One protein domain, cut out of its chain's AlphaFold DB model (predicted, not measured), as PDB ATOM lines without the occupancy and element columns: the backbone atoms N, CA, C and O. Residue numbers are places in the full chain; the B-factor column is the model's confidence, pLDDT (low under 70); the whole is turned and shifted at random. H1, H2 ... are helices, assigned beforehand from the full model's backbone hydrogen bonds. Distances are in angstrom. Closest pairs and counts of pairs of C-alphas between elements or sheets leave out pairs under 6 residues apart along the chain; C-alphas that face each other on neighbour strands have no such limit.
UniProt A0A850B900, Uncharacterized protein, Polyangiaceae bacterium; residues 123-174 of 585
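What this domain is: This is residues 123 to 174 of the 585 residues of an uncharacterized protein of Polyangiaceae bacterium (UniProt A0A850B900). Three short helices of similar length stand side by side in an up-and-down bundle, each running against the one before it, with their centres at the corners of a triangle. The loop between H1 and H2 lies at one end of this bundle and the loop between H2 and H3 at the other. The printed part has 52 residues with three named helices, in the order H1, H2, H3, and no named strand; its class is all helix. It is compact, with a radius of gyration of the C-alphas of 9.8 A, and its elongated outline spans 28 by 17 by 16 A.

Where its parts are: H1 is residues 123 to 132, from C-alpha 123 at (136.433, 138.308, 111.134) to C-alpha 132 at (125.063, 134.788, 118.803), 14.2 A from first to last C-alpha. H2 is residues 143 to 153, 15.2 A long, and begins with C-alpha 143 at (132.921, 144.794, 125.522). H3, the longest helix with 12 residues, is residues 160 to 171, 16.2 A long, and ends with C-alpha 171 at (125.139, 147.746, 125.306).

How they stand to each other: H1 and H2 form a helical hairpin. They touch, with the C-alphas of Cys 123 and Cys 153 the closest at 5.9 A, and run opposite ways at a shallow tilt of 21 degrees. H2 and H3 form a second helical hairpin. They touch, with the C-alphas of Glu 143 and Val 170 the closest at 5.9 A, and run opposite ways at a shallow tilt of 17 degrees. H1 and H3 touch too, with the C-alphas of Leu 131 and Leu 166 the closest at 6.4 A. These two run the same way at a steep tilt of 37 degrees, only just past shallow. The helix packing is mostly aligned, that is, at a shallow tilt, but only just, in 2 of the 3 pairs. The centres are 10.6 A apart for H1 and H2, 11.2 A for H1 and H3, and 11.2 A for H2 and H3. In H1, H2 and H3 every O i to N i+4 pair is within hydrogen-bond range.

The domain as a whole: The two C-alphas farthest apart are those of Lys 137, in the link from H1 to H2, and Lys 155, in the link from H2 to H3, at 28.3 A. The first and last printed C-alphas, of Cys 123 and Met 174, are 23.2 A apart. Both links are short, with 10 residues between H1 and H2 and 6 between H2 and H3. The printed part has no cut. The mean pLDDT of the printed part is 89.8, and no printed residue is under 70.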
ATOM      1  N   CYS A 123     137.072 137.162 110.505       91.50
ATOM      2  CA  CYS A 123     136.433 138.308 111.134       91.50
ATOM      3  C   CYS A 123     134.903 138.198 111.128       91.50
ATOM      4  O   CYS A 123     134.285 138.473 112.155       91.50
ATOM      5  N   ALA A 124     134.286 137.770 110.023       90.31
ATOM      6  CA  ALA A 124     132.842 137.542 109.946       90.31
ATOM      7  C   ALA A 124     132.376 136.442 110.912       90.31
ATOM      8  O   ALA A 124     131.362 136.600 111.597       90.31
ATOM      9  N   THR A 125     133.142 135.353 111.005       91.25
ATOM     10  CA  THR A 125     132.874 134.250 111.935       91.25
ATOM     11  C   THR A 125     132.940 134.737 113.380       91.25
ATOM     12  O   THR A 125     131.959 134.606 114.106       91.25
ATOM     13  N   LYS A 126     134.026 135.417 113.772       91.06
ATOM     14  CA  LYS A 126     134.176 135.979 115.128       91.06
ATOM     15  C   LYS A 126     133.091 137.002 115.475       91.06
ATOM     16  O   LYS A 126     132.591 137.005 116.595       91.06
ATOM     17  N   ALA A 127     132.695 137.860 114.532       91.94
ATOM     18  CA  ALA A 127     131.587 138.794 114.749       91.94
ATOM     19  C   ALA A 127     130.281 138.046 115.052       91.94
ATOM     20  O   ALA A 127     129.548 138.406 115.973       91.94
ATOM     21  N   SER A 128     130.017 136.982 114.293       90.19
ATOM     22  CA  SER A 128     128.831 136.143 114.463       90.19
ATOM     23  C   SER A 128     128.847 135.400 115.801       90.19
ATOM     24  O   SER A 128     127.818 135.347 116.468       90.19
ATOM     25  N   GLU A 129     130.001 134.886 116.234       91.00
ATOM     26  CA  GLU A 129     130.184 134.285 117.563       91.00
ATOM     27  C   GLU A 129     129.858 135.296 118.676       91.00
ATOM     28  O   GLU A 129     129.050 135.011 119.560       91.00
ATOM     29  N   ILE A 130     130.386 136.523 118.597       92.88
ATOM     30  CA  ILE A 130     130.105 137.586 119.580       92.88
ATOM     31  C   ILE A 130     128.605 137.918 119.635       92.88
ATOM     32  O   ILE A 130     128.040 138.101 120.721       92.88
ATOM     33  N   LEU A 131     127.950 138.003 118.472       89.81
ATOM     34  CA  LEU A 131     126.524 138.318 118.370       89.81
ATOM     35  C   LEU A 131     125.630 137.189 118.898       89.81
ATOM     36  O   LEU A 131     124.668 137.479 119.610       89.81
ATOM     37  N   ASN A 132     125.944 135.935 118.566       88.56
ATOM     38  CA  ASN A 132     125.063 134.788 118.803       88.56
ATOM     39  C   ASN A 132     125.388 134.029 120.094       88.56
ATOM     40  O   ASN A 132     124.481 133.652 120.834       88.56
ATOM     41  N   GLU A 133     126.670 133.805 120.370       85.44
ATOM     42  CA  GLU A 133     127.153 132.949 121.460       85.44
ATOM     43  C   GLU A 133     127.651 133.767 122.663       85.44
ATOM     44  O   GLU A 133     127.611 133.307 123.807       85.44
ATOM     45  N   GLY A 134     128.054 135.020 122.431       85.50
ATOM     46  CA  GLY A 134     128.646 135.892 123.444       85.50
ATOM     47  C   GLY A 134     130.137 135.614 123.675       85.50
ATOM     48  O   GLY A 134     130.765 134.871 122.936       85.50
ATOM     49  N   CYS A 135     130.730 136.235 124.700       86.44
ATOM     50  CA  CYS A 135     132.194 136.309 124.863       86.44
ATOM     51  C   CYS A 135     132.698 135.547 126.098       86.44
ATOM     52  O   CYS A 135     133.776 135.802 126.637       86.44
ATOM     53  N   GLY A 136     131.906 134.566 126.540       84.56
ATOM     54  CA  GLY A 136     132.217 133.714 127.681       84.56
ATOM     55  C   GLY A 136     132.186 134.439 129.032       84.56
ATOM     56  O   GLY A 136     131.749 135.578 129.162       84.56
ATOM     57  N   LYS A 137     132.641 133.745 130.084       84.06
ATOM     58  CA  LYS A 137     132.579 134.243 131.474       84.06
ATOM     59  C   LYS A 137     133.609 135.328 131.796       84.06
ATOM     60  O   LYS A 137     133.415 136.065 132.754       84.06
ATOM     61  N   ALA A 138     134.709 135.387 131.044       84.62
ATOM     62  CA  ALA A 138     135.778 136.363 131.258       84.62
ATOM     63  C   ALA A 138     135.432 137.756 130.698       84.62
ATOM     64  O   ALA A 138     136.040 138.736 131.113       84.62
ATOM     65  N   ASP A 139     134.461 137.833 129.784       87.88
ATOM     66  CA  ASP A 139     133.936 139.071 129.206       87.88
ATOM     67  C   ASP A 139     132.409 138.949 129.021       87.88
ATOM     68  O   ASP A 139     131.913 138.769 127.907       87.88
ATOM     69  N   PRO A 140     131.627 138.978 130.116       87.81
ATOM     70  CA  PRO A 140     130.187 138.732 130.051       87.81
ATOM     71  C   PRO A 140     129.431 139.803 129.248       87.81
ATOM     72  O   PRO A 140     128.367 139.515 128.696       87.81
ATOM     73  N   THR A 141     129.977 141.020 129.152       89.44
ATOM     74  CA  THR A 141     129.391 142.126 128.380       89.44
ATOM     75  C   THR A 141     129.758 142.075 126.900       89.44
ATOM     76  O   THR A 141     129.089 142.732 126.107       89.44
ATOM     77  N   CYS A 142     130.754 141.270 126.508       92.94
ATOM     78  CA  CYS A 142     131.388 141.290 125.187       92.94
ATOM     79  C   CYS A 142     132.127 142.585 124.836       92.94
ATOM     80  O   CYS A 142     132.500 142.773 123.678       92.94
ATOM     81  N   GLU A 143     132.333 143.485 125.793       91.50
ATOM     82  CA  GLU A 143     132.921 144.794 125.522       91.50
ATOM     83  C   GLU A 143     134.344 144.659 124.973       91.50
ATOM     84  O   GLU A 143     134.677 145.199 123.913       91.50
ATOM     85  N   LYS A 144     135.177 143.876 125.663       89.88
ATOM     86  CA  LYS A 144     136.579 143.689 125.292       89.88
ATOM     87  C   LYS A 144     136.694 142.904 123.988       89.88
ATOM     88  O   LYS A 144     137.461 143.294 123.109       89.88
ATOM     89  N   GLY A 145     135.931 141.823 123.847       90.50
ATOM     90  CA  GLY A 145     135.908 140.978 122.656       90.50
ATOM     91  C   GLY A 145     135.466 141.744 121.410       90.50
ATOM     92  O   GLY A 145     136.144 141.687 120.384       90.50
ATOM     93  N   ALA A 146     134.389 142.527 121.509       92.75
ATOM     94  CA  ALA A 146     133.899 143.349 120.408       92.75
ATOM     95  C   ALA A 146     134.884 144.466 120.036       92.75
ATOM     96  O   ALA A 146     135.092 144.729 118.852       92.75
ATOM     97  N   GLN A 147     135.543 145.093 121.015       93.31
ATOM     98  CA  GLN A 147     136.537 146.132 120.743       93.31
ATOM     99  C   GLN A 147     137.826 145.576 120.110       93.31
ATOM    100  O   GLN A 147     138.403 146.210 119.220       93.31
ATOM    101  N   LEU A 148     138.273 144.388 120.528       91.00
ATOM    102  CA  LEU A 148     139.387 143.681 119.887       91.00
ATOM    103  C   LEU A 148     139.040 143.298 118.450       91.00
ATOM    104  O   LEU A 148     139.839 143.524 117.544       91.00
ATOM    105  N   TRP A 149     137.826 142.789 118.235       92.69
ATOM    106  CA  TRP A 149     137.317 142.513 116.900       92.69
ATOM    107  C   TRP A 149     137.294 143.778 116.034       92.69
ATOM    108  O   TRP A 149     137.830 143.758 114.931       92.69
ATOM    109  N   ALA A 150     136.766 144.897 116.542       93.19
ATOM    110  CA  ALA A 150     136.687 146.152 115.790       93.19
ATOM    111  C   ALA A 150     138.076 146.673 115.385       93.19
ATOM    112  O   ALA A 150     138.257 147.134 114.263       93.19
ATOM    113  N   THR A 151     139.072 146.525 116.262       91.00
ATOM    114  CA  THR A 151     140.467 146.910 115.984       91.00
ATOM    115  C   THR A 151     141.098 146.002 114.920       91.00
ATOM    116  O   THR A 151     141.755 146.480 113.994       91.00
ATOM    117  N   ALA A 152     140.892 144.688 115.038       88.50
ATOM    118  CA  ALA A 152     141.458 143.677 114.145       88.50
ATOM    119  C   ALA A 152     140.835 143.704 112.741       88.50
ATOM    120  O   ALA A 152     141.524 143.546 111.736       88.50
ATOM    121  N   CYS A 153     139.521 143.898 112.688       90.38
ATOM    122  CA  CYS A 153     138.688 143.729 111.503       90.38
ATOM    123  C   CYS A 153     138.220 145.068 110.910       90.38
ATOM    124  O   CYS A 153     137.491 145.082 109.916       90.38
ATOM    125  N   GLY A 154     138.666 146.194 111.486       86.88
ATOM    126  CA  GLY A 154     138.282 147.561 111.120       86.88
ATOM    127  C   GLY A 154     138.399 147.866 109.624       86.88
ATOM    128  O   GLY A 154     137.493 148.433 109.021       86.88
ATOM    129  N   LYS A 155     139.499 147.430 108.994       84.88
ATOM    130  CA  LYS A 155     139.761 147.645 107.557       84.88
ATOM    131  C   LYS A 155     139.053 146.649 106.633       84.88
ATOM    132  O   LYS A 155     138.886 146.950 105.452       84.88
ATOM    133  N   SER A 156     138.724 145.448 107.109       85.50
ATOM    134  CA  SER A 156     138.280 144.347 106.245       85.50
ATOM    135  C   SER A 156     136.772 144.126 106.273       85.50
ATOM    136  O   SER A 156     136.178 143.973 105.208       85.50
ATOM    137  N   ASP A 157     136.183 144.113 107.469       89.00
ATOM    138  CA  ASP A 157     134.868 143.519 107.734       89.00
ATOM    139  C   ASP A 157     133.985 144.387 108.654       89.00
ATOM    140  O   ASP A 157     132.800 144.107 108.809       89.00
ATOM    141  N   ALA A 158     134.523 145.456 109.253       88.31
ATOM    142  CA  ALA A 158     133.788 146.362 110.139       88.31
ATOM    143  C   ALA A 158     132.877 147.346 109.376       88.31
ATOM    144  O   ALA A 158     133.081 148.561 109.392       88.31
ATOM    145  N   THR A 159     131.856 146.826 108.696       90.31
ATOM    146  CA  THR A 159     130.843 147.656 108.035       90.31
ATOM    147  C   THR A 159     129.948 148.374 109.058       90.31
ATOM    148  O   THR A 159     129.777 147.872 110.178       90.31
ATOM    149  N   PRO A 160     129.363 149.543 108.725       90.88
ATOM    150  CA  PRO A 160     128.563 150.316 109.675       90.88
ATOM    151  C   PRO A 160     127.450 149.516 110.366       90.88
ATOM    152  O   PRO A 160     127.289 149.631 111.583       90.88
ATOM    153  N   LEU A 161     126.696 148.687 109.636       90.44
ATOM    154  CA  LEU A 161     125.617 147.877 110.210       90.44
ATOM    155  C   LEU A 161     126.143 146.805 111.156       90.44
ATOM    156  O   LEU A 161     125.564 146.623 112.228       90.44
ATOM    157  N   LEU A 162     127.230 146.117 110.796       90.81
ATOM    158  CA  LEU A 162     127.791 145.064 111.640       90.81
ATOM    159  C   LEU A 162     128.362 145.646 112.937       90.81
ATOM    160  O   LEU A 162     128.071 145.140 114.023       90.81
ATOM    161  N   VAL A 163     129.095 146.761 112.841       92.81
ATOM    162  CA  VAL A 163     129.580 147.510 114.011       92.81
ATOM    163  C   VAL A 163     128.404 147.934 114.889       92.81
ATOM    164  O   VAL A 163     128.417 147.699 116.096       92.81
ATOM    165  N   ARG A 164     127.333 148.475 114.296       91.00
ATOM    166  CA  ARG A 164     126.142 148.909 115.038       91.00
ATOM    167  C   ARG A 164     125.398 147.753 115.710       91.00
ATOM    168  O   ARG A 164     124.877 147.922 116.816       91.00
ATOM    169  N   ALA A 165     125.324 146.597 115.058       90.25
ATOM    170  CA  ALA A 165     124.725 145.391 115.621       90.25
ATOM    171  C   ALA A 165     125.519 144.912 116.847       90.25
ATOM    172  O   ALA A 165     124.931 144.653 117.901       90.25
ATOM    173  N   LEU A 166     126.851 144.883 116.739       92.25
ATOM    174  CA  LEU A 166     127.751 144.536 117.837       92.25
ATOM    175  C   LEU A 166     127.642 145.528 118.996       92.25
ATOM    176  O   LEU A 166     127.423 145.103 120.129       92.25
ATOM    177  N   GLU A 167     127.684 146.836 118.726       93.25
ATOM    178  CA  GLU A 167     127.501 147.881 119.742       93.25
ATOM    179  C   GLU A 167     126.218 147.683 120.545       93.25
ATOM    180  O   GLU A 167     126.221 147.765 121.772       93.25
ATOM    181  N   ARG A 168     125.099 147.399 119.869       89.56
ATOM    182  CA  ARG A 168     123.830 147.156 120.560       89.56
ATOM    183  C   ARG A 168     123.830 145.861 121.349       89.56
ATOM    184  O   ARG A 168     123.234 145.833 122.424       89.56
ATOM    185  N   SER A 169     124.440 144.804 120.819       90.31
ATOM    186  CA  SER A 169     124.564 143.531 121.531       90.31
ATOM    187  C   SER A 169     125.341 143.715 122.836       90.31
ATOM    188  O   SER A 169     124.873 143.273 123.884       90.31
ATOM    189  N   VAL A 170     126.453 144.457 122.791       92.25
ATOM    190  CA  VAL A 170     127.265 144.801 123.968       92.25
ATOM    191  C   VAL A 170     126.478 145.687 124.933       92.25
ATOM    192  O   VAL A 170     126.292 145.313 126.087       92.25
ATOM    193  N   ARG A 171     125.909 146.808 124.463       90.69
ATOM    194  CA  ARG A 171     125.139 147.746 125.306       90.69
ATOM    195  C   ARG A 171     123.993 147.070 126.059       90.69
ATOM    196  O   ARG A 171     123.734 147.419 127.202       90.69
ATOM    197  N   ARG A 172     123.308 146.095 125.447       89.56
ATOM    198  CA  ARG A 172     122.225 145.333 126.105       89.56
ATOM    199  C   ARG A 172     122.702 144.497 127.294       89.56
ATOM    200  O   ARG A 172     121.876 144.122 128.117       89.56
ATOM    201  N   LYS A 173     123.992 144.168 127.346       89.00
ATOM    202  CA  LYS A 173     124.611 143.354 128.396       89.00
ATOM    203  C   LYS A 173     125.314 144.202 129.464       89.00
ATOM    204  O   LYS A 173     125.742 143.645 130.468       89.00
ATOM    205  N   MET A 174     125.440 145.516 129.262       88.19
ATOM    206  CA  MET A 174     126.063 146.444 130.211       88.19
ATOM    207  C   MET A 174     125.038 146.974 131.219       88.19
ATOM    208  O   MET A 174     123.896 147.254 130.860       88.19
TER     209      MET A 174